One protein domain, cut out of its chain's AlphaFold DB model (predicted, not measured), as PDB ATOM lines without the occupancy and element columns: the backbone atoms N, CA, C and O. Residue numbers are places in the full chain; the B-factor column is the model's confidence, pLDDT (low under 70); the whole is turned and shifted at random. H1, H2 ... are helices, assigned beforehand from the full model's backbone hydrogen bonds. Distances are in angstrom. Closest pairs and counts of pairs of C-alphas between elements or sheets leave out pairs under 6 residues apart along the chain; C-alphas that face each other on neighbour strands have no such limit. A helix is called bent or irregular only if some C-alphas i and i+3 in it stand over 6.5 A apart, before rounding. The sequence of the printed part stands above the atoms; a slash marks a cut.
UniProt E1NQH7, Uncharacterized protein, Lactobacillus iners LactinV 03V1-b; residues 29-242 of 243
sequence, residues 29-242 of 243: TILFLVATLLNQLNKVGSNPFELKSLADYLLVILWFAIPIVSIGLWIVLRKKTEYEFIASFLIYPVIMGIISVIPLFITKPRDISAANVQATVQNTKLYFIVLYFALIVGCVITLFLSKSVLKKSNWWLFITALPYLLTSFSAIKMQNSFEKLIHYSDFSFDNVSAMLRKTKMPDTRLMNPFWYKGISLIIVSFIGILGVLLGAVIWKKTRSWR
ATOM      1  N   THR A  29     -24.428  47.246 -35.406       80.62
ATOM      2  CA  THR A  29     -25.233  47.124 -36.626       80.62
ATOM      3  C   THR A  29     -26.365  46.119 -36.441       80.62
ATOM      4  O   THR A  29     -27.492  46.402 -36.832       80.62
ATOM      5  N   ILE A  30     -26.114  44.970 -35.803       79.12
ATOM      6  CA  ILE A  30     -27.179  43.989 -35.545       79.12
ATOM      7  C   ILE A  30     -28.233  44.564 -34.592       79.12
ATOM      8  O   ILE A  30     -29.423  44.439 -34.866       79.12
ATOM      9  N   LEU A  31     -27.824  45.244 -33.517       79.31
ATOM     10  CA  LEU A  31     -28.751  45.906 -32.595       79.31
ATOM     11  C   LEU A  31     -29.565  47.003 -33.291       79.31
ATOM     12  O   LEU A  31     -30.771  47.087 -33.078       79.31
ATOM     13  N   PHE A  32     -28.937  47.796 -34.161       84.00
ATOM     14  CA  PHE A  32     -29.619  48.813 -34.960       84.00
ATOM     15  C   PHE A  32     -30.650  48.197 -35.917       84.00
ATOM     16  O   PHE A  32     -31.784  48.673 -35.999       84.00
ATOM     17  N   LEU A  33     -30.293  47.106 -36.603       84.25
ATOM     18  CA  LEU A  33     -31.212  46.374 -37.478       84.25
ATOM     19  C   LEU A  33     -32.389  45.788 -36.690       84.25
ATOM     20  O   LEU A  33     -33.532  45.932 -37.118       84.25
ATOM     21  N   VAL A  34     -32.137  45.196 -35.517       83.62
ATOM     22  CA  VAL A  34     -33.189  44.678 -34.626       83.62
ATOM     23  C   VAL A  34     -34.105  45.805 -34.146       83.62
ATOM     24  O   VAL A  34     -35.321  45.659 -34.209       83.62
ATOM     25  N   ALA A  35     -33.558  46.946 -33.721       81.50
ATOM     26  CA  ALA A  35     -34.353  48.093 -33.284       81.50
ATOM     27  C   ALA A  35     -35.229  48.650 -34.418       81.50
ATOM     28  O   ALA A  35     -36.417  48.916 -34.223       81.50
ATOM     29  N   THR A  36     -34.665  48.761 -35.623       85.00
ATOM     30  CA  THR A  36     -35.395  49.203 -36.819       85.00
ATOM     31  C   THR A  36     -36.519  48.228 -37.168       85.00
ATOM     32  O   THR A  36     -37.638  48.654 -37.459       85.00
ATOM     33  N   LEU A  37     -36.250  46.923 -37.080       85.69
ATOM     34  CA  LEU A  37     -37.234  45.871 -37.314       85.69
ATOM     35  C   LEU A  37     -38.378  45.927 -36.294       85.69
ATOM     36  O   LEU A  37     -39.542  45.926 -36.686       85.69
ATOM     37  N   LEU A  38     -38.061  46.037 -35.000       84.38
ATOM     38  CA  LEU A  38     -39.057  46.153 -33.931       84.38
ATOM     39  C   LEU A  38     -39.947  47.390 -34.111       84.38
ATOM     40  O   LEU A  38     -41.157  47.307 -33.918       84.38
ATOM     41  N   ASN A  39     -39.378  48.516 -34.550       86.25
ATOM     42  CA  ASN A  39     -40.151  49.725 -34.832       86.25
ATOM     43  C   ASN A  39     -41.158  49.527 -35.982       86.25
ATOM     44  O   ASN A  39     -42.277  50.030 -35.916       86.25
ATOM     45  N   GLN A  40     -40.797  48.769 -37.023       87.19
ATOM     46  CA  GLN A  40     -41.755  48.418 -38.077       87.19
ATOM     47  C   GLN A  40     -42.824  47.448 -37.566       87.19
ATOM     48  O   GLN A  40     -43.998  47.640 -37.861       87.19
ATOM     49  N   LEU A  41     -42.451  46.458 -36.748       84.69
ATOM     50  CA  LEU A  41     -43.398  45.489 -36.183       84.69
ATOM     51  C   LEU A  41     -44.428  46.123 -35.232       84.69
ATOM     52  O   LEU A  41     -45.533  45.604 -35.106       84.69
ATOM     53  N   ASN A  42     -44.131  47.278 -34.630       83.62
ATOM     54  CA  ASN A  42     -45.110  48.044 -33.845       83.62
ATOM     55  C   ASN A  42     -46.261  48.629 -34.685       83.62
ATOM     56  O   ASN A  42     -47.230  49.129 -34.122       83.62
ATOM     57  N   LYS A  43     -46.160  48.590 -36.019       86.75
ATOM     58  CA  LYS A  43     -47.174  49.101 -36.954       86.75
ATOM     59  C   LYS A  43     -48.031  47.996 -37.577       86.75
ATOM     60  O   LYS A  43     -48.762  48.274 -38.524       86.75
ATOM     61  N   VAL A  44     -47.912  46.758 -37.092       84.94
ATOM     62  CA  VAL A  44     -48.725  45.623 -37.553       84.94
ATOM     63  C   VAL A  44     -50.211  45.930 -37.353       84.94
ATOM     64  O   VAL A  44     -50.623  46.394 -36.287       84.94
ATOM     65  N   GLY A  45     -51.010  45.671 -38.388       78.50
ATOM     66  CA  GLY A  45     -52.452  45.878 -38.358       78.50
ATOM     67  C   GLY A  45     -53.181  44.872 -37.462       78.50
ATOM     68  O   GLY A  45     -52.628  43.866 -37.019       78.50
ATOM     69  N   SER A  46     -54.474  45.104 -37.229       77.69
ATOM     70  CA  SER A  46     -55.323  44.186 -36.453       77.69
ATOM     71  C   SER A  46     -55.448  42.792 -37.084       77.69
ATOM     72  O   SER A  46     -55.684  41.820 -36.369       77.69
ATOM     73  N   ASN A  47     -55.266  42.688 -38.404       81.50
ATOM     74  CA  ASN A  47     -55.199  41.429 -39.134       81.50
ATOM     75  C   ASN A  47     -53.952  41.386 -40.042       81.50
ATOM     76  O   ASN A  47     -54.025  41.801 -41.201       81.50
ATOM     77  N   PRO A  48     -52.813  40.850 -39.565       80.69
ATOM     78  CA  PRO A  48     -51.582  40.789 -40.354       80.69
ATOM     79  C   PRO A  48     -51.684  39.879 -41.586       80.69
ATOM     80  O   PRO A  48     -50.814  39.906 -42.451       80.69
ATOM     81  N   PHE A  49     -52.736  39.067 -41.701       82.62
ATOM     82  CA  PHE A  49     -52.917  38.156 -42.832       82.62
ATOM     83  C   PHE A  49     -53.563  38.817 -44.053       82.62
ATOM     84  O   PHE A  49     -53.595  38.206 -45.117       82.62
ATOM     85  N   GLU A  50     -54.041  40.058 -43.929       82.31
ATOM     86  CA  GLU A  50     -54.485  40.866 -45.074       82.31
ATOM     87  C   GLU A  50     -53.320  41.504 -45.837       82.31
ATOM     88  O   GLU A  50     -53.528  41.993 -46.944       82.31
ATOM     89  N   LEU A  51     -52.109  41.493 -45.259       86.56
ATOM     90  CA  LEU A  51     -50.880  41.965 -45.902       86.56
ATOM     91  C   LEU A  51     -51.006  43.394 -46.471       86.56
ATOM     92  O   LEU A  51     -50.556  43.686 -47.576       86.56
ATOM     93  N   LYS A  52     -51.643  44.304 -45.722       87.50
ATOM     94  CA  LYS A  52     -51.906  45.684 -46.172       87.50
ATOM     95  C   LYS A  52     -50.715  46.615 -45.991       87.50
ATOM     96  O   LYS A  52     -50.591  47.606 -46.707       87.50
ATOM     97  N   SER A  53     -49.862  46.331 -45.013       90.38
ATOM     98  CA  SER A  53     -48.702  47.152 -44.686       90.38
ATOM     99  C   SER A  53     -47.405  46.354 -44.771       90.38
ATOM    100  O   SER A  53     -47.388  45.134 -44.617       90.38
ATOM    101  N   LEU A  54     -46.281  47.057 -44.945       89.19
ATOM    102  CA  LEU A  54     -44.949  46.449 -44.863       89.19
ATOM    103  C   LEU A  54     -44.745  45.696 -43.536       89.19
ATOM    104  O   LEU A  54     -44.088  44.659 -43.515       89.19
ATOM    105  N   ALA A  55     -45.318  46.197 -42.439       89.19
ATOM    106  CA  ALA A  55     -45.237  45.562 -41.129       89.19
ATOM    107  C   ALA A  55     -45.904  44.177 -41.116       89.19
ATOM    108  O   ALA A  55     -45.343  43.237 -40.553       89.19
ATOM    109  N   ASP A  56     -47.048  44.038 -41.789       88.88
ATOM    110  CA  ASP A  56     -47.775  42.771 -41.911       88.88
ATOM    111  C   ASP A  56     -46.958  41.743 -42.707       88.88
ATOM    112  O   ASP A  56     -46.767  40.611 -42.257       88.88
ATOM    113  N   TYR A  57     -46.383  42.164 -43.842       90.44
ATOM    114  CA  TYR A  57     -45.466  41.327 -44.625       90.44
ATOM    115  C   TYR A  57     -44.257  40.885 -43.802       90.44
ATOM    116  O   TYR A  57     -43.915  39.702 -43.791       90.44
ATOM    117  N   LEU A  58     -43.615  41.818 -43.094       90.88
ATOM    118  CA  LEU A  58     -42.456  41.516 -42.257       90.88
ATOM    119  C   LEU A  58     -42.807  40.522 -41.150       90.88
ATOM    120  O   LEU A  58     -42.049  39.577 -40.940       90.88
ATOM    121  N   LEU A  59     -43.947  40.689 -40.474       91.50
ATOM    122  CA  LEU A  59     -44.391  39.758 -39.438       91.50
ATOM    123  C   LEU A  59     -44.560  38.345 -40.004       91.50
ATOM    124  O   LEU A  59     -44.013  37.401 -39.438       91.50
ATOM    125  N   VAL A  60     -45.285  38.200 -41.117       90.88
ATOM    126  CA  VAL A  60     -45.554  36.891 -41.731       90.88
ATOM    127  C   VAL A  60     -44.260  36.238 -42.222       90.88
ATOM    128  O   VAL A  60     -44.033  35.058 -41.958       90.88
ATOM    129  N   ILE A  61     -43.368  36.999 -42.861       92.81
ATOM    130  CA  ILE A  61     -42.065  36.486 -43.306       92.81
ATOM    131  C   ILE A  61     -41.231  36.023 -42.110       92.81
ATOM    132  O   ILE A  61     -40.724  34.904 -42.123       92.81
ATOM    133  N   LEU A  62     -41.095  36.846 -41.066       92.94
ATOM    134  CA  LEU A  62     -40.324  36.488 -39.872       92.94
ATOM    135  C   LEU A  62     -40.903  35.267 -39.171       92.94
ATOM    136  O   LEU A  62     -40.154  34.398 -38.731       92.94
ATOM    137  N   TRP A  63     -42.226  35.194 -39.086       93.31
ATOM    138  CA  TRP A  63     -42.927  34.091 -38.459       93.31
ATOM    139  C   TRP A  63     -42.544  32.737 -39.080       93.31
ATOM    140  O   TRP A  63     -42.216  31.807 -38.341       93.31
ATOM    141  N   PHE A  64     -42.484  32.644 -40.412       93.94
ATOM    142  CA  PHE A  64     -42.053  31.421 -41.104       93.94
ATOM    143  C   PHE A  64     -40.530  31.263 -41.193       93.94
ATOM    144  O   PHE A  64     -40.017  30.145 -41.121       93.94
ATOM    145  N   ALA A  65     -39.784  32.361 -41.325       95.12
ATOM    146  CA  ALA A  65     -38.334  32.314 -41.483       95.12
ATOM    147  C   ALA A  65     -37.614  31.929 -40.186       95.12
ATOM    148  O   ALA A  65     -36.643  31.174 -40.227       95.12
ATOM    149  N   ILE A  66     -38.070  32.412 -39.027       95.88
ATOM    150  CA  ILE A  66     -37.374  32.208 -37.749       95.88
ATOM    151  C   ILE A  66     -37.223  30.726 -37.383       95.88
ATOM    152  O   ILE A  66     -36.103  30.346 -37.035       95.88
ATOM    153  N   PRO A  67     -38.251  29.863 -37.474       96.00
ATOM    154  CA  PRO A  67     -38.085  28.426 -37.249       96.00
ATOM    155  C   PRO A  67     -37.009  27.806 -38.155       96.00
ATOM    156  O   PRO A  67     -36.149  27.065 -37.681       96.00
ATOM    157  N   ILE A  68     -36.990  28.174 -39.440       96.44
ATOM    158  CA  ILE A  68     -36.030  27.660 -40.432       96.44
ATOM    159  C   ILE A  68     -34.605  28.139 -40.118       96.44
ATOM    160  O   ILE A  68     -33.650  27.359 -40.105       96.44
ATOM    161  N   VAL A  69     -34.443  29.425 -39.807       95.50
ATOM    162  CA  VAL A  69     -33.144  29.993 -39.430       95.50
ATOM    163  C   VAL A  69     -32.665  29.399 -38.105       95.50
ATOM    164  O   VAL A  69     -31.483  29.088 -37.968       95.50
ATOM    165  N   SER A  70     -33.567  29.178 -37.147       96.25
ATOM    166  CA  SER A  70     -33.244  28.597 -35.840       96.25
ATOM    167  C   SER A  70     -32.711  27.174 -35.969       96.25
ATOM    168  O   SER A  70     -31.669  26.866 -35.389       96.25
ATOM    169  N   ILE A  71     -33.355  26.324 -36.778       95.12
ATOM    170  CA  ILE A  71     -32.858  24.962 -37.008       95.12
ATOM    171  C   ILE A  71     -31.520  24.971 -37.762       95.12
ATOM    172  O   ILE A  71     -30.605  24.236 -37.387       95.12
ATOM    173  N   GLY A  72     -31.352  25.852 -38.755       94.44
ATOM    174  CA  GLY A  72     -30.088  26.005 -39.483       94.44
ATOM    175  C   GLY A  72     -28.936  26.442 -38.571       94.44
ATOM    176  O   GLY A  72     -27.870  25.821 -38.561       94.44
ATOM    177  N   LEU A  73     -29.166  27.464 -37.740       94.00
ATOM    178  CA  LEU A  73     -28.200  27.924 -36.741       94.00
ATOM    179  C   LEU A  73     -27.880  26.831 -35.722       94.00
ATOM    180  O   LEU A  73     -26.709  26.640 -35.394       94.00
ATOM    181  N   TRP A  74     -28.878  26.075 -35.261       94.31
ATOM    182  CA  TRP A  74     -28.654  24.954 -34.353       94.31
ATOM    183  C   TRP A  74     -27.735  23.893 -34.973       94.31
ATOM    184  O   TRP A  74     -26.758  23.503 -34.334       94.31
ATOM    185  N   ILE A  75     -27.971  23.481 -36.228       93.44
ATOM    186  CA  ILE A  75     -27.138  22.491 -36.943       93.44
ATOM    187  C   ILE A  75     -25.677  22.947 -37.050       93.44
ATOM    188  O   ILE A  75     -24.757  22.138 -36.890       93.44
ATOM    189  N   VAL A  76     -25.447  24.235 -37.311       92.00
ATOM    190  CA  VAL A  76     -24.095  24.797 -37.447       92.00
ATOM    191  C   VAL A  76     -23.412  24.946 -36.085       92.00
ATOM    192  O   VAL A  76     -22.238  24.600 -35.938       92.00
ATOM    193  N   LEU A  77     -24.129  25.453 -35.080       91.25
ATOM    194  CA  LEU A  77     -23.560  25.801 -33.778       91.25
ATOM    195  C   LEU A  77     -23.394  24.596 -32.851       91.25
ATOM    196  O   LEU A  77     -22.431  24.578 -32.089       91.25
ATOM    197  N   ARG A  78     -24.234  23.556 -32.957       87.88
ATOM    198  CA  ARG A  78     -24.100  22.331 -32.141       87.88
ATOM    199  C   ARG A  78     -22.765  21.614 -32.338       87.88
ATOM    200  O   ARG A  78     -22.316  20.900 -31.454       87.88
ATOM    201  N   LYS A  79     -22.117  21.804 -33.493       87.69
ATOM    202  CA  LYS A  79     -20.791  21.234 -33.790       87.69
ATOM    203  C   LYS A  79     -19.664  21.925 -33.015       87.69
ATOM    204  O   LYS A  79     -18.541  21.435 -33.003       87.69
ATOM    205  N   LYS A  80     -19.943  23.072 -32.392       87.06
ATOM    206  CA  LYS A  80     -18.991  23.862 -31.611       87.06
ATOM    207  C   LYS A  80     -19.350  23.726 -30.133       87.06
ATOM    208  O   LYS A  80     -20.318  24.327 -29.678       87.06
ATOM    209  N   THR A  81     -18.550  22.970 -29.383       79.56
ATOM    210  CA  THR A  81     -18.783  22.643 -27.958       79.56
ATOM    211  C   THR A  81     -19.071  23.867 -27.084       79.56
ATOM    212  O   THR A  81     -19.896  23.823 -26.180       79.56
ATOM    213  N   GLU A  82     -18.438  24.995 -27.386       82.94
ATOM    214  CA  GLU A  82     -18.617  26.274 -26.692       82.94
ATOM    215  C   GLU A  82     -19.997  26.934 -26.874       82.94
ATOM    216  O   GLU A  82     -20.401  27.722 -26.022       82.94
ATOM    217  N   TYR A  83     -20.723  26.618 -27.950       88.19
ATOM    218  CA  TYR A  83     -22.063  27.153 -28.223       88.19
ATOM    219  C   TYR A  83     -23.158  26.095 -28.100       88.19
ATOM    220  O   TYR A  83     -24.326  26.451 -28.212       88.19
ATOM    221  N   GLU A  84     -22.811  24.827 -27.861       86.00
ATOM    222  CA  GLU A  84     -23.744  23.691 -27.833       86.00
ATOM    223  C   GLU A  84     -24.971  23.973 -26.951       86.00
ATOM    224  O   GLU A  84     -26.109  23.822 -27.394       86.00
ATOM    225  N   PHE A  85     -24.742  24.485 -25.738       88.94
ATOM    226  CA  PHE A  85     -25.810  24.793 -24.790       88.94
ATOM    227  C   PHE A  85     -26.704  25.955 -25.227       88.94
ATOM    228  O   PHE A  85     -27.924  25.871 -25.135       88.94
ATOM    229  N   ILE A  86     -26.126  27.045 -25.735       89.94
ATOM    230  CA  ILE A  86     -26.923  28.188 -26.202       89.94
ATOM    231  C   ILE A  86     -27.705  27.777 -27.456       89.94
ATOM    232  O   ILE A  86     -28.880  28.109 -27.599       89.94
ATOM    233  N   ALA A  87     -27.079  26.989 -28.333       91.25
ATOM    234  CA  ALA A  87     -27.692  26.480 -29.546       91.25
ATOM    235  C   ALA A  87     -28.908  25.595 -29.251       91.25
ATOM    236  O   ALA A  87     -29.872  25.664 -30.005       91.25
ATOM    237  N   SER A  88     -28.926  24.805 -28.167       92.25
ATOM    238  CA  SER A  88     -30.109  23.992 -27.841       92.25
ATOM    239  C   SER A  88     -31.371  24.825 -27.585       92.25
ATOM    240  O   SER A  88     -32.464  24.347 -27.874       92.25
ATOM    241  N   PHE A  89     -31.257  26.090 -27.159       93.88
ATOM    242  CA  PHE A  89     -32.427  26.968 -26.998       93.88
ATOM    243  C   PHE A  89     -33.077  27.369 -28.328       93.88
ATOM    244  O   PHE A  89     -34.246  27.742 -28.330       93.88
ATOM    245  N   LEU A  90     -32.381  27.234 -29.466       95.25
ATOM    246  CA  LEU A  90     -32.962  27.471 -30.796       95.25
ATOM    247  C   LEU A  90     -34.059  26.458 -31.153       95.25
ATOM    248  O   LEU A  90     -34.818  26.686 -32.088       95.25
ATOM    249  N   ILE A  91     -34.189  25.365 -30.401       94.88
ATOM    250  CA  ILE A  91     -35.286  24.407 -30.562       94.88
ATOM    251  C   ILE A  91     -36.629  25.014 -30.127       94.88
ATOM    252  O   ILE A  91     -37.652  24.745 -30.752       94.88
ATOM    253  N   TYR A  92     -36.633  25.901 -29.128       95.81
ATOM    254  CA  TYR A  92     -37.849  26.553 -28.638       95.81
ATOM    255  C   TYR A  92     -38.623  27.328 -29.731       95.81
ATOM    256  O   TYR A  92     -39.803  27.029 -29.934       95.81
ATOM    257  N   PRO A  93     -38.018  28.271 -30.491       95.69
ATOM    258  CA  PRO A  93     -38.726  28.960 -31.572       95.69
ATOM    259  C   PRO A  93     -39.157  28.019 -32.710       95.69
ATOM    260  O   PRO A  93     -40.163  28.295 -33.359       95.69
ATOM    261  N   VAL A  94     -38.463  26.892 -32.932       95.69
ATOM    262  CA  VAL A  94     -38.885  25.865 -33.908       95.69
ATOM    263  C   VAL A  94     -40.200  25.220 -33.478       95.69
ATOM    264  O   VAL A  94     -41.144  25.156 -34.263       95.69
ATOM    265  N   ILE A  95     -40.283  24.790 -32.219       94.31
ATOM    266  CA  ILE A  95     -41.487  24.177 -31.644       94.31
ATOM    267  C   ILE A  95     -42.662  25.148 -31.688       94.31
ATOM    268  O   ILE A  95     -43.731  24.803 -32.188       94.31
ATOM    269  N   MET A  96     -42.448  26.380 -31.218       95.12
ATOM    270  CA  MET A  96     -43.476  27.419 -31.259       95.12
ATOM    271  C   MET A  96     -43.924  27.706 -32.697       95.12
ATOM    272  O   MET A  96     -45.122  27.857 -32.936       95.12
ATOM    273  N   GLY A  97     -42.992  27.698 -33.655       94.06
ATOM    274  CA  GLY A  97     -43.273  27.780 -35.088       94.06
ATOM    275  C   GLY A  97     -44.223  26.690 -35.570       94.06
ATOM    276  O   GLY A  97     -45.275  27.001 -36.120       94.06
ATOM    277  N   ILE A  98     -43.919  25.422 -35.293       91.19
ATOM    278  CA  ILE A  98     -44.767  24.287 -35.698       91.19
ATOM    279  C   ILE A  98     -46.183  24.421 -35.115       91.19
ATOM    280  O   ILE A  98     -47.169  24.323 -35.845       91.19
ATOM    281  N   ILE A  99     -46.297  24.709 -33.814       91.69
ATOM    282  CA  ILE A  99     -47.597  24.827 -33.129       91.69
ATOM    283  C   ILE A  99     -48.410  26.000 -33.686       91.69
ATOM    284  O   ILE A  99     -49.627  25.917 -33.841       91.69
ATOM    285  N   SER A 100     -47.744  27.110 -33.999       91.12
ATOM    286  CA  SER A 100     -48.413  28.313 -34.488       91.12
ATOM    287  C   SER A 100     -49.063  28.142 -35.862       91.12
ATOM    288  O   SER A 100     -49.931  28.937 -36.202       91.12
ATOM    289  N   VAL A 101     -48.715  27.114 -36.640       89.50
ATOM    290  CA  VAL A 101     -49.369  26.834 -37.930       89.50
ATOM    291  C   VAL A 101     -50.766  26.233 -37.738       89.50
ATOM    292  O   VAL A 101     -51.617  26.392 -38.608       89.50
ATOM    293  N   ILE A 102     -51.056  25.609 -36.590       85.06
ATOM    294  CA  ILE A 102     -52.324  24.900 -36.348       85.06
ATOM    295  C   ILE A 102     -53.550  25.797 -36.587       85.06
ATOM    296  O   ILE A 102     -54.478  25.371 -37.281       85.06
ATOM    297  N   PRO A 103     -53.573  27.065 -36.122       82.56
ATOM    298  CA  PRO A 103     -54.721  27.927 -36.360       82.56
ATOM    299  C   PRO A 103     -54.992  28.269 -37.833       82.56
ATOM    300  O   PRO A 103     -56.100  28.695 -38.162       82.56
ATOM    301  N   LEU A 104     -54.030  28.028 -38.735       81.06
ATOM    302  CA  LEU A 104     -54.191  28.228 -40.177       81.06
ATOM    303  C   LEU A 104     -55.014  27.142 -40.876       81.06
ATOM    304  O   LEU A 104     -55.514  27.403 -41.966       81.06
ATOM    305  N   PHE A 105     -55.207  25.961 -40.278       74.88
ATOM    306  CA  PHE A 105     -56.025  24.903 -40.892       74.88
ATOM    307  C   PHE A 105     -57.527  25.244 -40.944       74.88
ATOM    308  O   PHE A 105     -58.309  24.526 -41.568       74.88
ATOM    309  N   ILE A 106     -57.944  26.366 -40.347       70.75
ATOM    310  CA  ILE A 106     -59.278  26.931 -40.565       70.75
ATOM    311  C   ILE A 106     -59.354  27.464 -42.000       70.75
ATOM    312  O   ILE A 106     -58.672  28.408 -42.383       70.75
ATOM    313  N   THR A 107     -60.232  26.851 -42.791       52.44
ATOM    314  CA  THR A 107     -60.239  26.846 -44.263       52.44
ATOM    315  C   THR A 107     -60.591  28.157 -44.987       52.44
ATOM    316  O   THR A 107     -60.967  28.087 -46.150       52.44
ATOM    317  N   LYS A 108     -60.493  29.337 -44.355       55.75
ATOM    318  CA  LYS A 108     -60.542  30.688 -44.977       55.75
ATOM    319  C   LYS A 108     -60.445  31.770 -43.882       55.75
ATOM    320  O   LYS A 108     -60.801  31.464 -42.742       55.75
ATOM    321  N   PRO A 109     -60.052  33.023 -44.199       55.81
ATOM    322  CA  PRO A 109     -60.429  34.185 -43.389       55.81
ATOM    323  C   PRO A 109     -61.960  34.246 -43.414       55.81
ATOM    324  O   PRO A 109     -62.584  34.667 -44.384       55.81
ATOM    325  N   ARG A 110     -62.561  33.584 -42.432       62.69
ATOM    326  CA  ARG A 110     -63.945  33.135 -42.490       62.69
ATOM    327  C   ARG A 110     -64.821  34.287 -42.039       62.69
ATOM    328  O   ARG A 110     -64.713  34.699 -40.882       62.69
ATOM    329  N   ASP A 111     -65.691  34.742 -42.940       71.56
ATOM    330  CA  ASP A 111     -66.841  35.588 -42.625       71.56
ATOM    331  C   ASP A 111     -67.419  35.215 -41.264       71.56
ATOM    332  O   ASP A 111     -67.554  34.037 -40.917       71.56
ATOM    333  N   ILE A 112     -67.761  36.219 -40.474       80.69
ATOM    334  CA  ILE A 112     -68.234  35.996 -39.118       80.69
ATOM    335  C   ILE A 112     -69.593  35.291 -39.199       80.69
ATOM    336  O   ILE A 112     -70.594  35.903 -39.565       80.69
ATOM    337  N   SER A 113     -69.643  34.000 -38.883       85.81
ATOM    338  CA  SER A 113     -70.854  33.170 -38.856       85.81
ATOM    339  C   SER A 113     -70.763  32.166 -37.710       85.81
ATOM    340  O   SER A 113     -69.659  31.819 -37.286       85.81
ATOM    341  N   ALA A 114     -71.897  31.669 -37.218       87.44
ATOM    342  CA  ALA A 114     -71.923  30.707 -36.116       87.44
ATOM    343  C   ALA A 114     -71.105  29.436 -36.412       87.44
ATOM    344  O   ALA A 114     -70.306  29.010 -35.579       87.44
ATOM    345  N   ALA A 115     -71.196  28.894 -37.631       87.88
ATOM    346  CA  ALA A 115     -70.399  27.740 -38.057       87.88
ATOM    347  C   ALA A 115     -68.882  28.015 -38.011       87.88
ATOM    348  O   ALA A 115     -68.078  27.152 -37.653       87.88
ATOM    349  N   ASN A 116     -68.471  29.240 -38.346       85.81
ATOM    350  CA  ASN A 116     -67.068  29.646 -38.325       85.81
ATOM    351  C   ASN A 116     -66.561  29.917 -36.907       85.81
ATOM    352  O   ASN A 116     -65.417  29.582 -36.589       85.81
ATOM    353  N   VAL A 117     -67.423  30.442 -36.036       87.81
ATOM    354  CA  VAL A 117     -67.156  30.548 -34.598       87.81
ATOM    355  C   VAL A 117     -66.981  29.154 -33.989       87.81
ATOM    356  O   VAL A 117     -65.991  28.919 -33.300       87.81
ATOM    357  N   GLN A 118     -67.865  28.203 -34.296       89.56
ATOM    358  CA  GLN A 118     -67.764  26.824 -33.808       89.56
ATOM    359  C   GLN A 118     -66.454  26.154 -34.246       89.56
ATOM    360  O   GLN A 118     -65.740  25.590 -33.413       89.56
ATOM    361  N   ALA A 119     -66.094  26.268 -35.528       87.62
ATOM    362  CA  ALA A 119     -64.826  25.747 -36.039       87.62
ATOM    363  C   ALA A 119     -63.615  26.398 -35.349       87.62
ATOM    364  O   ALA A 119     -62.647  25.719 -35.008       87.62
ATOM    365  N   THR A 120     -63.680  27.706 -35.083       88.19
ATOM    366  CA  THR A 120     -62.625  28.429 -34.361       88.19
ATOM    367  C   THR A 120     -62.498  27.955 -32.916       88.19
ATOM    368  O   THR A 120     -61.384  27.770 -32.427       88.19
ATOM    369  N   VAL A 121     -63.618  27.705 -32.231       90.25
ATOM    370  CA  VAL A 121     -63.631  27.164 -30.866       90.25
ATOM    371  C   VAL A 121     -62.979  25.782 -30.825       90.25
ATOM    372  O   VAL A 121     -62.088  25.553 -30.005       90.25
ATOM    373  N   GLN A 122     -63.351  24.881 -31.739       89.75
ATOM    374  CA  GLN A 122     -62.745  23.548 -31.838       89.75
ATOM    375  C   GLN A 122     -61.242  23.626 -32.121       89.75
ATOM    376  O   GLN A 122     -60.445  22.966 -31.454       89.75
ATOM    377  N   ASN A 123     -60.840  24.482 -33.058       89.50
ATOM    378  CA  ASN A 123     -59.436  24.641 -33.396       89.50
ATOM    379  C   ASN A 123     -58.620  25.286 -32.265       89.50
ATOM    380  O   ASN A 123     -57.455  24.959 -32.073       89.50
ATOM    381  N   THR A 124     -59.230  26.173 -31.475       90.81
ATOM    382  CA  THR A 124     -58.593  26.765 -30.290       90.81
ATOM    383  C   THR A 124     -58.356  25.710 -29.208       90.81
ATOM    384  O   THR A 124     -57.273  25.672 -28.625       90.81
ATOM    385  N   LYS A 125     -59.313  24.794 -28.992       91.25
ATOM    386  CA  LYS A 125     -59.118  23.632 -28.105       91.25
ATOM    387  C   LYS A 125     -57.971  22.746 -28.589       91.25
ATOM    388  O   LYS A 125     -57.069  22.437 -27.811       91.25
ATOM    389  N   LEU A 126     -57.970  22.394 -29.879       91.38
ATOM    390  CA  LEU A 126     -56.901  21.599 -30.489       91.38
ATOM    391  C   LEU A 126     -55.537  22.286 -30.340       91.38
ATOM    392  O   LEU A 126     -54.564  21.648 -29.946       91.38
ATOM    393  N   TYR A 127     -55.480  23.592 -30.595       91.75
ATOM    394  CA  TYR A 127     -54.274  24.394 -30.444       91.75
ATOM    395  C   TYR A 127     -53.693  24.297 -29.025       91.75
ATOM    396  O   TYR A 127     -52.494  24.061 -28.896       91.75
ATOM    397  N   PHE A 128     -54.506  24.415 -27.966       93.44
ATOM    398  CA  PHE A 128     -54.015  24.272 -26.588       93.44
ATOM    399  C   PHE A 128     -53.496  22.859 -26.291       93.44
ATOM    400  O   PHE A 128     -52.430  22.720 -25.694       93.44
ATOM    401  N   ILE A 129     -54.198  21.815 -26.743       92.94
ATOM    402  CA  ILE A 129     -53.763  20.420 -26.557       92.94
ATOM    403  C   ILE A 129     -52.388  20.200 -27.199       92.94
ATOM    404  O   ILE A 129     -51.460  19.712 -26.548       92.94
ATOM    405  N   VAL A 130     -52.239  20.601 -28.464       93.00
ATOM    406  CA  VAL A 130     -50.980  20.420 -29.192       93.00
ATOM    407  C   VAL A 130     -49.876  21.304 -28.618       93.00
ATOM    408  O   VAL A 130     -48.736  20.854 -28.523       93.00
ATOM    409  N   LEU A 131     -50.201  22.522 -28.172       94.31
ATOM    410  CA  LEU A 131     -49.264  23.408 -27.487       94.31
ATOM    411  C   LEU A 131     -48.651  22.732 -26.258       94.31
ATOM    412  O   LEU A 131     -47.428  22.674 -26.167       94.31
ATOM    413  N   TYR A 132     -49.449  22.188 -25.334       94.88
ATOM    414  CA  TYR A 132     -48.895  21.548 -24.133       94.88
ATOM    415  C   TYR A 132     -48.052  20.325 -24.463       94.88
ATOM    416  O   TYR A 132     -46.943  20.187 -23.943       94.88
ATOM    417  N   PHE A 133     -48.544  19.467 -25.358       94.69
ATOM    418  CA  PHE A 133     -47.797  18.293 -25.790       94.69
ATOM    419  C   PHE A 133     -46.436  18.687 -26.377       94.69
ATOM    420  O   PHE A 133     -45.395  18.164 -25.978       94.69
ATOM    421  N   ALA A 134     -46.424  19.671 -27.274       94.12
ATOM    422  CA  ALA A 134     -45.213  20.120 -27.935       94.12
ATOM    423  C   ALA A 134     -44.266  20.889 -26.995       94.12
ATOM    424  O   ALA A 134     -43.051  20.762 -27.139       94.12
ATOM    425  N   LEU A 135     -44.775  21.618 -25.994       94.75
ATOM    426  CA  LEU A 135     -43.942  22.229 -24.950       94.75
ATOM    427  C   LEU A 135     -43.249  21.167 -24.085       94.75
ATOM    428  O   LEU A 135     -42.059  21.303 -23.806       94.75
ATOM    429  N   ILE A 136     -43.954  20.095 -23.705       94.94
ATOM    430  CA  ILE A 136     -43.375  18.980 -22.937       94.94
ATOM    431  C   ILE A 136     -42.298  18.275 -23.763       94.94
ATOM    432  O   ILE A 136     -41.147  18.188 -23.334       94.94
ATOM    433  N   VAL A 137     -42.650  17.819 -24.970       94.81
ATOM    434  CA  VAL A 137     -41.716  17.143 -25.886       94.81
ATOM    435  C   VAL A 137     -40.517  18.039 -26.181       94.81
ATOM    436  O   VAL A 137     -39.370  17.602 -26.136       94.81
ATOM    437  N   GLY A 138     -40.768  19.321 -26.413       94.31
ATOM    438  CA  GLY A 138     -39.750  20.315 -26.677       94.31
ATOM    439  C   GLY A 138     -38.767  20.537 -25.539       94.31
ATOM    440  O   GLY A 138     -37.550  20.581 -25.756       94.31
ATOM    441  N   CYS A 139     -39.284  20.617 -24.315       94.88
ATOM    442  CA  CYS A 139     -38.469  20.694 -23.113       94.88
ATOM    443  C   CYS A 139     -37.591  19.446 -22.977       94.88
ATOM    444  O   CYS A 139     -36.385  19.568 -22.772       94.88
ATOM    445  N   VAL A 140     -38.162  18.250 -23.167       94.69
ATOM    446  CA  VAL A 140     -37.421  16.977 -23.111       94.69
ATOM    447  C   VAL A 140     -36.317  16.924 -24.168       94.69
ATOM    448  O   VAL A 140     -35.177  16.594 -23.838       94.69
ATOM    449  N   ILE A 141     -36.611  17.307 -25.414       94.19
ATOM    450  CA  ILE A 141     -35.611  17.378 -26.491       94.19
ATOM    451  C   ILE A 141     -34.497  18.354 -26.114       94.19
ATOM    452  O   ILE A 141     -33.319  18.032 -26.252       94.19
ATOM    453  N   THR A 142     -34.842  19.533 -25.597       93.19
ATOM    454  CA  THR A 142     -33.836  20.538 -25.224       93.19
ATOM    455  C   THR A 142     -32.945  20.030 -24.092       93.19
ATOM    456  O   THR A 142     -31.726  20.122 -24.196       93.19
ATOM    457  N   LEU A 143     -33.525  19.417 -23.056       92.31
ATOM    458  CA  LEU A 143     -32.775  18.791 -21.965       92.31
ATOM    459  C   LEU A 143     -31.849  17.677 -22.473       92.31
ATOM    460  O   LEU A 143     -30.691  17.598 -22.057       92.31
ATOM    461  N   PHE A 144     -32.324  16.850 -23.407       91.25
ATOM    462  CA  PHE A 144     -31.510  15.815 -24.040       91.25
ATOM    463  C   PHE A 144     -30.312  16.415 -24.791       91.25
ATOM    464  O   PHE A 144     -29.182  15.955 -24.622       91.25
ATOM    465  N   LEU A 145     -30.538  17.484 -25.560       89.62
ATOM    466  CA  LEU A 145     -29.488  18.194 -26.295       89.62
ATOM    467  C   LEU A 145     -28.515  18.947 -25.376       89.62
ATOM    468  O   LEU A 145     -27.357  19.125 -25.734       89.62
ATOM    469  N   SER A 146     -28.948  19.353 -24.179       88.12
ATOM    470  CA  SER A 146     -28.115  20.041 -23.183       88.12
ATOM    471  C   SER A 146     -27.434  19.101 -22.173       88.12
ATOM    472  O   SER A 146     -26.832  19.579 -21.206       88.12
ATOM    473  N   LYS A 147     -27.498  17.771 -22.352       86.38
ATOM    474  CA  LYS A 147     -27.038  16.778 -21.355       86.38
ATOM    475  C   LYS A 147     -25.590  16.984 -20.895       86.38
ATOM    476  O   LYS A 147     -25.283  16.727 -19.731       86.38
ATOM    477  N   SER A 148     -24.701  17.450 -21.775       83.19
ATOM    478  CA  SER A 148     -23.292  17.722 -21.451       83.19
ATOM    479  C   SER A 148     -23.130  18.796 -20.366       83.19
ATOM    480  O   SER A 148     -22.240  18.694 -19.519       83.19
ATOM    481  N   VAL A 149     -24.019  19.791 -20.342       81.44
ATOM    482  CA  VAL A 149     -24.009  20.897 -19.375       81.44
ATOM    483  C   VAL A 149     -24.818  20.572 -18.124       81.44
ATOM    484  O   VAL A 149     -24.385  20.916 -17.025       81.44
ATOM    485  N   LEU A 150     -25.924  19.832 -18.261       83.00
ATOM    486  CA  LEU A 150     -26.743  19.391 -17.123       83.00
ATOM    487  C   LEU A 150     -25.942  18.562 -16.108       83.00
ATOM    488  O   LEU A 150     -26.161  18.682 -14.909       83.00
ATOM    489  N   LYS A 151     -24.943  17.791 -16.567       84.75
ATOM    490  CA  LYS A 151     -24.030  17.036 -15.688       84.75
ATOM    491  C   LYS A 151     -23.211  17.909 -14.729       84.75
ATOM    492  O   LYS A 151     -22.672  17.381 -13.764       84.75
ATOM    493  N   LYS A 152     -23.066  19.212 -15.001       85.38
ATOM    494  CA  LYS A 152     -22.255  20.121 -14.175       85.38
ATOM    495  C   LYS A 152     -23.024  20.671 -12.975       85.38
ATOM    496  O   LYS A 152     -22.417  20.928 -11.945       85.38
ATOM    497  N   SER A 153     -24.324  20.925 -13.129       85.81
ATOM    498  CA  SER A 153     -25.178  21.471 -12.070       85.81
ATOM    499  C   SER A 153     -26.654  21.340 -12.434       85.81
ATOM    500  O   SER A 153     -27.048  21.638 -13.565       85.81
ATOM    501  N   ASN A 154     -27.479  21.010 -11.439       85.00
ATOM    502  CA  ASN A 154     -28.939  20.957 -11.560       85.00
ATOM    503  C   ASN A 154     -29.562  22.328 -11.866       85.00
ATOM    504  O   ASN A 154     -30.672  22.392 -12.388       85.00
ATOM    505  N   TRP A 155     -28.846  23.428 -11.613       87.38
ATOM    506  CA  TRP A 155     -29.310  24.777 -11.947       87.38
ATOM    507  C   TRP A 155     -29.595  24.946 -13.446       87.38
ATOM    508  O   TRP A 155     -30.528  25.645 -13.843       87.38
ATOM    509  N   TRP A 156     -28.838  24.246 -14.296       86.88
ATOM    510  CA  TRP A 156     -29.035  24.288 -15.744       86.88
ATOM    511  C   TRP A 156     -30.342  23.629 -16.186       86.88
ATOM    512  O   TRP A 156     -30.901  24.044 -17.196       86.88
ATOM    513  N   LEU A 157     -30.874  22.675 -15.414       88.31
ATOM    514  CA  LEU A 157     -32.178  22.066 -15.685       88.31
ATOM    515  C   LEU A 157     -33.290  23.112 -15.580       88.31
ATOM    516  O   LEU A 157     -34.134  23.207 -16.471       88.31
ATOM    517  N   PHE A 158     -33.243  23.943 -14.535       89.06
ATOM    518  CA  PHE A 158     -34.193  25.035 -14.346       89.06
ATOM    519  C   PHE A 158     -34.111  26.064 -15.481       89.06
ATOM    520  O   PHE A 158     -35.134  26.407 -16.070       89.06
ATOM    521  N   ILE A 159     -32.900  26.503 -15.849       90.00
ATOM    522  CA  ILE A 159     -32.698  27.471 -16.944       90.00
ATOM    523  C   ILE A 159     -33.224  26.917 -18.276       90.00
ATOM    524  O   ILE A 159     -33.902  27.633 -19.012       90.00
ATOM    525  N   THR A 160     -32.947  25.647 -18.584       90.44
ATOM    526  CA  THR A 160     -33.420  25.004 -19.817       90.44
ATOM    527  C   THR A 160     -34.943  24.868 -19.858       90.44
ATOM    528  O   THR A 160     -35.539  25.061 -20.917       90.44
ATOM    529  N   ALA A 161     -35.585  24.582 -18.724       91.88
ATOM    530  CA  ALA A 161     -37.038  24.450 -18.641       91.88
ATOM    531  C   ALA A 161     -37.778  25.802 -18.643       91.88
ATOM    532  O   ALA A 161     -38.951  25.860 -19.016       91.88
ATOM    533  N   LEU A 162     -37.115  26.896 -18.251       91.75
ATOM    534  CA  LEU A 162     -37.748  28.195 -18.008       91.75
ATOM    535  C   LEU A 162     -38.601  28.723 -19.183       91.75
ATOM    536  O   LEU A 162     -39.742  29.112 -18.927       91.75
ATOM    537  N   PRO A 163     -38.146  28.709 -20.455       92.25
ATOM    538  CA  PRO A 163     -38.966  29.188 -21.572       92.25
ATOM    539  C   PRO A 163     -40.265  28.389 -21.736       92.25
ATOM    540  O   PRO A 163     -41.319  28.953 -22.020       92.25
ATOM    541  N   TYR A 164     -40.204  27.077 -21.502       94.31
ATOM    542  CA  TYR A 164     -41.355  26.181 -21.594       94.31
ATOM    543  C   TYR A 164     -42.339  26.413 -20.446       94.31
ATOM    544  O   TYR A 164     -43.550  26.462 -20.674       94.31
ATOM    545  N   LEU A 165     -41.833  26.618 -19.226       93.06
ATOM    546  CA  LEU A 165     -42.652  26.913 -18.049       93.06
ATOM    547  C   LEU A 165     -43.376  28.255 -18.184       93.06
ATOM    548  O   LEU A 165     -44.587  28.316 -17.979       93.06
ATOM    549  N   LEU A 166     -42.669  29.317 -18.584       92.31
ATOM    550  CA  LEU A 166     -43.262  30.648 -18.766       92.31
ATOM    551  C   LEU A 166     -44.393  30.629 -19.800       92.31
ATOM    552  O   LEU A 166     -45.468  31.191 -19.567       92.31
ATOM    553  N   THR A 167     -44.184  29.934 -20.917       94.19
ATOM    554  CA  THR A 167     -45.210  29.788 -21.955       94.19
ATOM    555  C   THR A 167     -46.376  28.937 -21.478       94.19
ATOM    556  O   THR A 167     -47.521  29.305 -21.731       94.19
ATOM    557  N   SER A 168     -46.111  27.872 -20.716       93.44
ATOM    558  CA  SER A 168     -47.156  27.033 -20.118       93.44
ATOM    559  C   SER A 168     -48.027  27.820 -19.137       93.44
ATOM    560  O   SER A 168     -49.248  27.762 -19.234       93.44
ATOM    561  N   PHE A 169     -47.441  28.626 -18.244       92.81
ATOM    562  CA  PHE A 169     -48.213  29.457 -17.310       92.81
ATOM    563  C   PHE A 169     -49.106  30.471 -18.031       92.81
ATOM    564  O   PHE A 169     -50.272  30.655 -17.669       92.81
ATOM    565  N   SER A 170     -48.580  31.109 -19.079       92.00
ATOM    566  CA  SER A 170     -49.352  32.040 -19.905       92.00
ATOM    567  C   SER A 170     -50.483  31.327 -20.661       92.00
ATOM    568  O   SER A 170     -51.609  31.832 -20.709       92.00
ATOM    569  N   ALA A 171     -50.211  30.128 -21.188       93.19
ATOM    570  CA  ALA A 171     -51.186  29.294 -21.882       93.19
ATOM    571  C   ALA A 171     -52.322  28.845 -20.959       93.19
ATOM    572  O   ALA A 171     -53.481  29.049 -21.307       93.19
ATOM    573  N   ILE A 172     -52.007  28.352 -19.755       93.88
ATOM    574  CA  ILE A 172     -52.997  27.913 -18.756       93.88
ATOM    575  C   ILE A 172     -53.943  29.058 -18.399       93.88
ATOM    576  O   ILE A 172     -55.162  28.890 -18.394       93.88
ATOM    577  N   LYS A 173     -53.402  30.258 -18.148       92.06
ATOM    578  CA  LYS A 173     -54.231  31.431 -17.841       92.06
ATOM    579  C   LYS A 173     -55.197  31.754 -18.984       92.06
ATOM    580  O   LYS A 173     -56.360  32.052 -18.724       92.06
ATOM    581  N   MET A 174     -54.730  31.710 -20.231       91.81
ATOM    582  CA  MET A 174     -55.571  32.005 -21.397       91.81
ATOM    583  C   MET A 174     -56.577  30.893 -21.691       91.81
ATOM    584  O   MET A 174     -57.720  31.202 -22.020       91.81
ATOM    585  N   GLN A 175     -56.193  29.628 -21.518       93.69
ATOM    586  CA  GLN A 175     -57.105  28.498 -21.641       93.69
ATOM    587  C   GLN A 175     -58.220  28.600 -20.604       93.69
ATOM    588  O   GLN A 175     -59.379  28.482 -20.970       93.69
ATOM    589  N   ASN A 176     -57.909  28.909 -19.343       92.62
ATOM    590  CA  ASN A 176     -58.932  29.083 -18.309       92.62
ATOM    591  C   ASN A 176     -59.917  30.208 -18.654       92.62
ATOM    592  O   ASN A 176     -61.116  30.065 -18.433       92.62
ATOM    593  N   SER A 177     -59.439  31.324 -19.214       89.94
ATOM    594  CA  SER A 177     -60.323  32.394 -19.698       89.94
ATOM    595  C   SER A 177     -61.188  31.951 -20.881       89.94
ATOM    596  O   SER A 177     -62.361  32.310 -20.948       89.94
ATOM    597  N   PHE A 178     -60.625  31.166 -21.800       90.94
ATOM    598  CA  PHE A 178     -61.343  30.620 -22.949       90.94
ATOM    599  C   PHE A 178     -62.398  29.583 -22.532       90.94
ATOM    600  O   PHE A 178     -63.538  29.658 -22.979       90.94
ATOM    601  N   GLU A 179     -62.052  28.669 -21.627       91.12
ATOM    602  CA  GLU A 179     -62.967  27.671 -21.067       91.12
ATOM    603  C   GLU A 179     -64.119  28.339 -20.314       91.12
ATOM    604  O   GLU A 179     -65.267  27.942 -20.488       91.12
ATOM    605  N   LYS A 180     -63.848  29.406 -19.549       90.25
ATOM    606  CA  LYS A 180     -64.909  30.213 -18.931       90.25
ATOM    607  C   LYS A 180     -65.849  30.796 -19.979       90.25
ATOM    608  O   LYS A 180     -67.052  30.640 -19.830       90.25
ATOM    609  N   LEU A 181     -65.314  31.417 -21.039       87.06
ATOM    610  CA  LEU A 181     -66.115  32.021 -22.112       87.06
ATOM    611  C   LEU A 181     -67.107  31.021 -22.720       87.06
ATOM    612  O   LEU A 181     -68.282  31.346 -22.863       87.06
ATOM    613  N   ILE A 182     -66.638  29.822 -23.071       90.06
ATOM    614  CA  ILE A 182     -67.461  28.822 -23.768       90.06
ATOM    615  C   ILE A 182     -68.438  28.068 -22.853       90.06
ATOM    616  O   ILE A 182     -69.309  27.370 -23.361       90.06
ATOM    617  N   HIS A 183     -68.292  28.194 -21.531       90.94
ATOM    618  CA  HIS A 183     -69.171  27.580 -20.527       90.94
ATOM    619  C   HIS A 183     -70.074  28.598 -19.805       90.94
ATOM    620  O   HIS A 183     -70.745  28.235 -18.838       90.94
ATOM    621  N   TYR A 184     -70.112  29.866 -20.234       89.81
ATOM    622  CA  TYR A 184     -71.106  30.823 -19.733       89.81
ATOM    623  C   TYR A 184     -72.527  30.392 -20.121       89.81
ATOM    624  O   TYR A 184     -72.734  29.841 -21.199       89.81
ATOM    625  N   SER A 185     -73.513  30.704 -19.273       87.25
ATOM    626  CA  SER A 185     -74.929  30.366 -19.497       87.25
ATOM    627  C   SER A 185     -75.472  30.878 -20.831       87.25
ATOM    628  O   SER A 185     -76.245  30.191 -21.490       87.25
ATOM    629  N   ASP A 186     -75.023  32.063 -21.244       86.19
ATOM    630  CA  ASP A 186     -75.531  32.758 -22.431       86.19
ATOM    631  C   ASP A 186     -74.658  32.502 -23.670       86.19
ATOM    632  O   ASP A 186     -74.826  33.136 -24.722       86.19
ATOM    633  N   PHE A 187     -73.686  31.590 -23.548       89.50
ATOM    634  CA  PHE A 187     -72.816  31.226 -24.650       89.50
ATOM    635  C   PHE A 187     -73.615  30.485 -25.723       89.50
ATOM    636  O   PHE A 187     -74.062  29.354 -25.545       89.50
ATOM    637  N   SER A 188     -73.729  31.109 -26.890       91.31
ATOM    638  CA  SER A 188     -74.151  30.452 -28.119       91.31
ATOM    639  C   SER A 188     -73.272  30.926 -29.270       91.31
ATOM    640  O   SER A 188     -72.785  32.063 -29.284       91.31
ATOM    641  N   PHE A 189     -73.045  30.056 -30.253       90.88
ATOM    642  CA  PHE A 189     -72.239  30.413 -31.421       90.88
ATOM    643  C   PHE A 189     -72.857  31.580 -32.202       90.88
ATOM    644  O   PHE A 189     -72.122  32.427 -32.716       90.88
ATOM    645  N   ASP A 190     -74.187  31.673 -32.226       90.81
ATOM    646  CA  ASP A 190     -74.925  32.778 -32.835       90.81
ATOM    647  C   ASP A 190     -74.686  34.099 -32.098       90.81
ATOM    648  O   ASP A 190     -74.288  35.076 -32.738       90.81
ATOM    649  N   ASN A 191     -74.810  34.118 -30.764       89.94
ATOM    650  CA  ASN A 191     -74.571  35.311 -29.943       89.94
ATOM    651  C   ASN A 191     -73.138  35.824 -30.109       89.94
ATOM    652  O   ASN A 191     -72.910  37.021 -30.306       89.94
ATOM    653  N   VAL A 192     -72.163  34.912 -30.092       88.31
ATOM    654  CA  VAL A 192     -70.753  35.258 -30.298       88.31
ATOM    655  C   VAL A 192     -70.532  35.788 -31.713       88.31
ATOM    656  O   VAL A 192     -69.870  36.809 -31.880       88.31
ATOM    657  N   SER A 193     -71.124  35.169 -32.737       87.88
ATOM    658  CA  SER A 193     -71.015  35.669 -34.111       87.88
ATOM    659  C   SER A 193     -71.630  37.067 -34.273       87.88
ATOM    660  O   SER A 193     -71.030  37.934 -34.912       87.88
ATOM    661  N   ALA A 194     -72.770  37.336 -33.632       88.62
ATOM    662  CA  ALA A 194     -73.415  38.645 -33.635       88.62
ATOM    663  C   ALA A 194     -72.551  39.700 -32.930       88.62
ATOM    664  O   ALA A 194     -72.379  40.807 -33.449       88.62
ATOM    665  N   MET A 195     -71.944  39.346 -31.791       87.19
ATOM    666  CA  MET A 195     -71.002  40.210 -31.078       87.19
ATOM    667  C   MET A 195     -69.801  40.563 -31.959       87.19
ATOM    668  O   MET A 195     -69.493  41.741 -32.120       87.19
ATOM    669  N   LEU A 196     -69.174  39.565 -32.587       87.25
ATOM    670  CA  LEU A 196     -68.013  39.752 -33.461       87.25
ATOM    671  C   LEU A 196     -68.333  40.635 -34.681       87.25
ATOM    672  O   LEU A 196     -67.525  41.487 -35.056       87.25
ATOM    673  N   ARG A 197     -69.527  40.478 -35.275       86.25
ATOM    674  CA  ARG A 197     -70.029  41.359 -36.348       86.25
ATOM    675  C   ARG A 197     -70.197  42.789 -35.857       86.25
ATOM    676  O   ARG A 197     -69.741  43.720 -36.520       86.25
ATOM    677  N   LYS A 198     -70.800  42.973 -34.680       88.81
ATOM    678  CA  LYS A 198     -71.007  44.296 -34.075       88.81
ATOM    679  C   LYS A 198     -69.684  44.992 -33.755       88.81
ATOM    680  O   LYS A 198     -69.564  46.193 -33.976       88.81
ATOM    681  N   THR A 199     -68.677  44.244 -33.303       84.81
ATOM    682  CA  THR A 199     -67.326  44.763 -33.045       84.81
ATOM    683  C   THR A 199     -66.472  44.889 -34.308       84.81
ATOM    684  O   THR A 199     -65.311  45.271 -34.203       84.81
ATOM    685  N   LYS A 200     -67.020  44.574 -35.493       82.12
ATOM    686  CA  LYS A 200     -66.319  44.605 -36.788       82.12
ATOM    687  C   LYS A 200     -64.990  43.843 -36.749       82.12
ATOM    688  O   LYS A 200     -63.977  44.310 -37.266       82.12
ATOM    689  N   MET A 201     -64.985  42.683 -36.091       80.50
ATOM    690  CA  MET A 201     -63.780  41.871 -35.962       80.50
ATOM    691  C   MET A 201     -63.390  41.327 -37.344       80.50
ATOM    692  O   MET A 201     -64.217  40.679 -37.978       80.50
ATOM    693  N   PRO A 202     -62.169  41.580 -37.839       74.75
ATOM    694  CA  PRO A 202     -61.829  41.269 -39.228       74.75
ATOM    695  C   PRO A 202     -61.677  39.764 -39.486       74.75
ATOM    696  O   PRO A 202     -61.781  39.320 -40.623       74.75
ATOM    697  N   ASP A 203     -61.438  38.969 -38.438       77.06
ATOM    698  CA  ASP A 203     -61.205  37.532 -38.553       77.06
ATOM    699  C   ASP A 203     -61.691  36.793 -37.300       77.06
ATOM    700  O   ASP A 203     -61.417  37.203 -36.170       77.06
ATOM    701  N   THR A 204     -62.377  35.665 -37.489       79.50
ATOM    702  CA  THR A 204     -62.808  34.793 -36.388       79.50
ATOM    703  C   THR A 204     -61.623  34.179 -35.638       79.50
ATOM    704  O   THR A 204     -61.696  34.020 -34.423       79.50
ATOM    705  N   ARG A 205     -60.473  33.952 -36.289       77.12
ATOM    706  CA  ARG A 205     -59.245  33.425 -35.658       77.12
ATOM    707  C   ARG A 205     -58.688  34.325 -34.552       77.12
ATOM    708  O   ARG A 205     -58.033  33.827 -33.637       77.12
ATOM    709  N   LEU A 206     -58.995  35.626 -34.580       74.81
ATOM    710  CA  LEU A 206     -58.631  36.574 -33.521       74.81
ATOM    711  C   LEU A 206     -59.310  36.254 -32.174       74.81
ATOM    712  O   LEU A 206     -58.883  36.766 -31.142       74.81
ATOM    713  N   MET A 207     -60.314  35.367 -32.150       78.12
ATOM    714  CA  MET A 207     -60.878  34.823 -30.909       78.12
ATOM    715  C   MET A 207     -59.867  34.006 -30.095       78.12
ATOM    716  O   MET A 207     -60.084  33.796 -28.902       78.12
ATOM    717  N   ASN A 208     -58.768  33.552 -30.709       82.38
ATOM    718  CA  ASN A 208     -57.635  32.956 -30.013       82.38
ATOM    719  C   ASN A 208     -56.497  33.988 -29.873       82.38
ATOM    720  O   ASN A 208     -55.533  33.966 -30.644       82.38
ATOM    721  N   PRO A 209     -56.545  34.891 -28.876       80.19
ATOM    722  CA  PRO A 209     -55.512  35.910 -28.698       80.19
ATOM    723  C   PRO A 209     -54.152  35.310 -28.317       80.19
ATOM    724  O   PRO A 209     -53.115  35.943 -28.517       80.19
ATOM    725  N   PHE A 210     -54.124  34.097 -27.755       86.06
ATOM    726  CA  PHE A 210     -52.866  33.449 -27.399       86.06
ATOM    727  C   PHE A 210     -52.100  32.963 -28.631       86.06
ATOM    728  O   PHE A 210     -50.874  32.978 -28.610       86.06
ATOM    729  N   TRP A 211     -52.780  32.625 -29.729       87.31
ATOM    730  CA  TRP A 211     -52.107  32.296 -30.984       87.31
ATOM    731  C   TRP A 211     -51.198  33.435 -31.472       87.31
ATOM    732  O   TRP A 211     -50.019  33.204 -31.744       87.31
ATOM    733  N   TYR A 212     -51.699  34.673 -31.468       85.00
ATOM    734  CA  TYR A 212     -50.912  35.859 -31.825       85.00
ATOM    735  C   TYR A 212     -49.763  36.107 -30.845       85.00
ATOM    736  O   TYR A 212     -48.647  36.405 -31.268       85.00
ATOM    737  N   LYS A 213     -49.987  35.887 -29.540       87.12
ATOM    738  CA  LYS A 213     -48.895  35.895 -28.549       87.12
ATOM    739  C   LYS A 213     -47.848  34.826 -28.853       87.12
ATOM    740  O   LYS A 213     -46.665  35.085 -28.672       87.12
ATOM    741  N   GLY A 214     -48.255  33.657 -29.347       89.19
ATOM    742  CA  GLY A 214     -47.363  32.600 -29.815       89.19
ATOM    743  C   GLY A 214     -46.451  33.068 -30.949       89.19
ATOM    744  O   GLY A 214     -45.242  32.854 -30.876       89.19
ATOM    745  N   ILE A 215     -46.999  33.782 -31.939       90.50
ATOM    746  CA  ILE A 215     -46.214  34.399 -33.024       90.50
ATOM    747  C   ILE A 215     -45.206  35.406 -32.454       90.50
ATOM    748  O   ILE A 215     -44.020  35.356 -32.781       90.50
ATOM    749  N   SER A 216     -45.633  36.273 -31.532       88.25
ATOM    750  CA  SER A 216     -44.726  37.215 -30.865       88.25
ATOM    751  C   SER A 216     -43.630  36.510 -30.057       88.25
ATOM    752  O   SER A 216     -42.476  36.934 -30.088       88.25
ATOM    753  N   LEU A 217     -43.955  35.411 -29.364       91.12
ATOM    754  CA  LEU A 217     -42.993  34.623 -28.588       91.12
ATOM    755  C   LEU A 217     -41.905  34.007 -29.473       91.12
ATOM    756  O   LEU A 217     -40.753  33.959 -29.042       91.12
ATOM    757  N   ILE A 218     -42.225  33.581 -30.701       93.75
ATOM    758  CA  ILE A 218     -41.224  33.109 -31.677       93.75
ATOM    759  C   ILE A 218     -40.197  34.213 -31.947       93.75
ATOM    760  O   ILE A 218     -38.994  33.986 -31.822       93.75
ATOM    761  N   ILE A 219     -40.670  35.425 -32.248       90.81
ATOM    762  CA  ILE A 219     -39.814  36.563 -32.601       90.81
ATOM    763  C   ILE A 219     -38.964  37.002 -31.404       90.81
ATOM    764  O   ILE A 219     -37.741  37.098 -31.508       90.81
ATOM    765  N   VAL A 220     -39.595  37.225 -30.249       89.25
ATOM    766  CA  VAL A 220     -38.915  37.708 -29.037       89.25
ATOM    767  C   VAL A 220     -37.893  36.692 -28.529       89.25
ATOM    768  O   VAL A 220     -36.770  37.071 -28.196       89.25
ATOM    769  N   SER A 221     -38.243  35.401 -28.501       92.56
ATOM    770  CA  SER A 221     -37.307  34.360 -28.056       92.56
ATOM    771  C   SER A 221     -36.102  34.245 -28.986       92.56
ATOM    772  O   SER A 221     -34.971  34.175 -28.506       92.56
ATOM    773  N   PHE A 222     -36.311  34.311 -30.303       93.00
ATOM    774  CA  PHE A 222     -35.222  34.279 -31.271       93.00
ATOM    775  C   PHE A 222     -34.277  35.476 -31.127       93.00
ATOM    776  O   PHE A 222     -33.062  35.287 -31.072       93.00
ATOM    777  N   ILE A 223     -34.813  36.695 -30.981       89.69
ATOM    778  CA  ILE A 223     -34.007  37.900 -30.719       89.69
ATOM    779  C   ILE A 223     -33.211  37.744 -29.416       89.69
ATOM    780  O   ILE A 223     -32.015  38.038 -29.391       89.69
ATOM    781  N   GLY A 224     -33.844  37.237 -28.353       89.56
ATOM    782  CA  GLY A 224     -33.176  36.970 -27.078       89.56
ATOM    783  C   GLY A 224     -32.004  35.995 -27.222       89.56
ATOM    784  O   GLY A 224     -30.898  36.284 -26.764       89.56
ATOM    785  N   ILE A 225     -32.210  34.874 -27.922       91.69
ATOM    786  CA  ILE A 225     -31.163  33.869 -28.168       91.69
ATOM    787  C   ILE A 225     -30.030  34.451 -29.023       91.69
ATOM    788  O   ILE A 225     -28.857  34.249 -28.702       91.69
ATOM    789  N   LEU A 226     -30.352  35.209 -30.077       89.44
ATOM    790  CA  LEU A 226     -29.348  35.897 -30.894       89.44
ATOM    791  C   LEU A 226     -28.515  36.879 -30.065       89.44
ATOM    792  O   LEU A 226     -27.294  36.905 -30.208       89.44
ATOM    793  N   GLY A 227     -29.146  37.642 -29.169       86.19
ATOM    794  CA  GLY A 227     -28.450  38.544 -28.251       86.19
ATOM    795  C   GLY A 227     -27.445  37.806 -27.362       86.19
ATOM    796  O   GLY A 227     -26.289  38.220 -27.258       86.19
ATOM    797  N   VAL A 228     -27.846  36.666 -26.793       89.19
ATOM    798  CA  VAL A 228     -26.960  35.815 -25.976       89.19
ATOM    799  C   VAL A 228     -25.810  35.238 -26.809       89.19
ATOM    800  O   VAL A 228     -24.661  35.254 -26.364       89.19
ATOM    801  N   LEU A 229     -26.079  34.783 -28.037       87.75
ATOM    802  CA  LEU A 229     -25.049  34.283 -28.955       87.75
ATOM    803  C   LEU A 229     -24.032  35.369 -29.322       87.75
ATOM    804  O   LEU A 229     -22.826  35.122 -29.272       87.75
ATOM    805  N   LEU A 230     -24.493  36.578 -29.647       84.44
ATOM    806  CA  LEU A 230     -23.613  37.711 -29.937       84.44
ATOM    807  C   LEU A 230     -22.770  38.083 -28.721       84.44
ATOM    808  O   LEU A 230     -21.557  38.241 -28.854       84.44
ATOM    809  N   GLY A 231     -23.381  38.137 -27.536       83.38
ATOM    810  CA  GLY A 231     -22.671  38.353 -26.278       83.38
ATOM    811  C   GLY A 231     -21.564  37.320 -26.057       83.38
ATOM    812  O   GLY A 231     -20.425  37.690 -25.767       83.38
ATOM    813  N   ALA A 232     -21.855  36.036 -26.284       85.25
ATOM    814  CA  ALA A 232     -20.872  34.958 -26.171       85.25
ATOM    815  C   ALA A 232     -19.716  35.105 -27.181       85.25
ATOM    816  O   ALA A 232     -18.546  34.937 -26.820       85.25
ATOM    817  N   VAL A 233     -20.018  35.475 -28.431       83.31
ATOM    818  CA  VAL A 233     -19.006  35.711 -29.477       83.31
ATOM    819  C   VAL A 233     -18.104  36.896 -29.124       83.31
ATOM    820  O   VAL A 233     -16.878  36.780 -29.224       83.31
ATOM    821  N   ILE A 234     -18.684  38.019 -28.689       81.25
ATOM    822  CA  ILE A 234     -17.934  39.212 -28.268       81.25
ATOM    823  C   ILE A 234     -17.043  38.852 -27.084       81.25
ATOM    824  O   ILE A 234     -15.835  39.065 -27.146       81.25
ATOM    825  N   TRP A 235     -17.608  38.233 -26.045       81.62
ATOM    826  CA  TRP A 235     -16.873  37.809 -24.855       81.62
ATOM    827  C   TRP A 235     -15.657  36.953 -25.216       81.62
ATOM    828  O   TRP A 235     -14.559  37.161 -24.694       81.62
ATOM    829  N   LYS A 236     -15.811  36.016 -26.156       80.25
ATOM    830  CA  LYS A 236     -14.692  35.194 -26.625       80.25
ATOM    831  C   LYS A 236     -13.633  36.028 -27.354       80.25
ATOM    832  O   LYS A 236     -12.450  35.895 -27.037       80.25
ATOM    833  N   LYS A 237     -14.032  36.889 -28.296       78.81
ATOM    834  CA  LYS A 237     -13.095  37.739 -29.056       78.81
ATOM    835  C   LYS A 237     -12.328  38.720 -28.167       78.81
ATOM    836  O   LYS A 237     -11.153  38.956 -28.416       78.81
ATOM    837  N   THR A 238     -12.950  39.225 -27.105       77.94
ATOM    838  CA  THR A 238     -12.335  40.179 -26.170       77.94
ATOM    839  C   THR A 238     -11.597  39.510 -25.006       77.94
ATOM    840  O   THR A 238     -11.197  40.178 -24.055       77.94
ATOM    841  N   ARG A 239     -11.391  38.184 -25.026       77.75
ATOM    842  CA  ARG A 239     -10.701  37.465 -23.936       77.75
ATOM    843  C   ARG A 239      -9.260  37.940 -23.730       77.75
ATOM    844  O   ARG A 239      -8.817  38.019 -22.591       77.75
ATOM    845  N   SER A 240      -8.545  38.257 -24.807       73.38
ATOM    846  CA  SER A 240      -7.174  38.784 -24.750       73.38
ATOM    847  C   SER A 240      -7.091  40.219 -24.234       73.38
ATOM    848  O   SER A 240      -6.000  40.678 -23.936       73.38
ATOM    849  N   TRP A 241      -8.219  40.927 -24.140       69.44
ATOM    850  CA  TRP A 241      -8.286  42.305 -23.640       69.44
ATOM    851  C   TRP A 241      -8.591  42.371 -22.139       69.44
ATOM    852  O   TRP A 241      -8.649  43.454 -21.572       69.44
ATOM    853  N   ARG A 242      -8.858  41.217 -21.514       64.06
ATOM    854  CA  ARG A 242      -9.261  41.073 -20.103       64.06
ATOM    855  C   ARG A 242      -8.242  40.293 -19.273       64.06
ATOM    856  O   ARG A 242      -8.512  39.961 -18.124       64.06
TER     857      ARG A 242
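AT A GLANCE: This is residues 29 to 242 of the 243 residues of an uncharacterized protein of Lactobacillus iners LactinV 03V1-b (UniProt E1NQH7). Four helices lying along the long axis, H4, H6, H8 and H11, run up and down as an elongated bundle, with H2 crossing slantwise over H4 and H11. H1 folds back from H2 as a hairpin at the side, H9 stands across one end of H6, and residues 237 to 242 stick out at the far end of H11. The printed part has 214 residues with eleven named helices, H1 to H11 in order, and no named strand: all helix. It is only just compact, close to loose, with a radius of gyration of the C-alphas of 19.9 A, and spans 67 by 37 by 24 A.

IN THESE COORDINATES: H1, residues 29 to 41, begins with C-alpha 29 at (-25.233, 47.124, -36.626). H2, residues 54 to 77, measures 31.7 A and has a kink of 38 degrees near residue 65. Then come H3, residues 84 to 88, H4, residues 91 to 100, and H5, residues 102 to 105. H6, residues 114 to 145, measures 45.3 A from C-alpha 114 at (-71.923, 30.707, -36.116). H7 is residues 147 to 150. H8, residues 155 to 182, measures 40.1 A and is irregular, with C-alphas 160 and 163 7.2 A apart. H9, residues 189 to 198, and H10, residues 204 to 207, follow. H11, residues 209 to 241, measures 47.9 A, is irregular, with C-alphas 237 and 240 7.4 A apart, and ends with C-alpha 241 at (-8.286, 42.305, -23.640).

HOW THE PARTS SIT: H6 is the hub, touching H3, H4, H5, H8, H9 and H10. Its residues 128 to 143 touch H8, closest at the C-alphas of Leu 135 and Tyr 164, 5.8 A, at a shallow tilt of 12 degrees, opposite ways. Its residues 127 to 142 touch H4, closest at the C-alphas of Ile 99 and Leu 131, 6.1 A. H4 touches residues 211 to 222 of H11, closest at the C-alphas of Pro 93 and Ile 218, 4.8 A. Residues 63 to 74 of H2 touch H4 at a steep tilt of 40 degrees, closest at the C-alphas of Pro 67 and Val 94, 4.3 A. H1 and H2 form a hairpin, closest at the C-alphas of Leu 41 and Ala 55, 5.3 A. H9 is about perpendicular to H6, at 86 degrees, closest at the C-alphas of Ala 114 and Phe 189, 4.7 A. H7 and H8 only just touch, with 3 pairs of C-alphas within 8 A, and only at the corner. Every O i to N i+4 pair is within hydrogen-bond range in H1, H3, H4, H6 and H9, against 18 of 20 in H2, 22 of 24 in H8 and 27 of 29 in H11; H5, H7 and H10 are too short for such a pair.

THE WHOLE: The two C-alphas farthest apart are those of Asp 186 and Ser 240, at 68.7 A. The printed part has no cut, and the link from H1 to H2, residues 42 to 53, is long. The mean pLDDT of the printed part is 87.5; residues 107 to 110 and 241 to 242 are under 70.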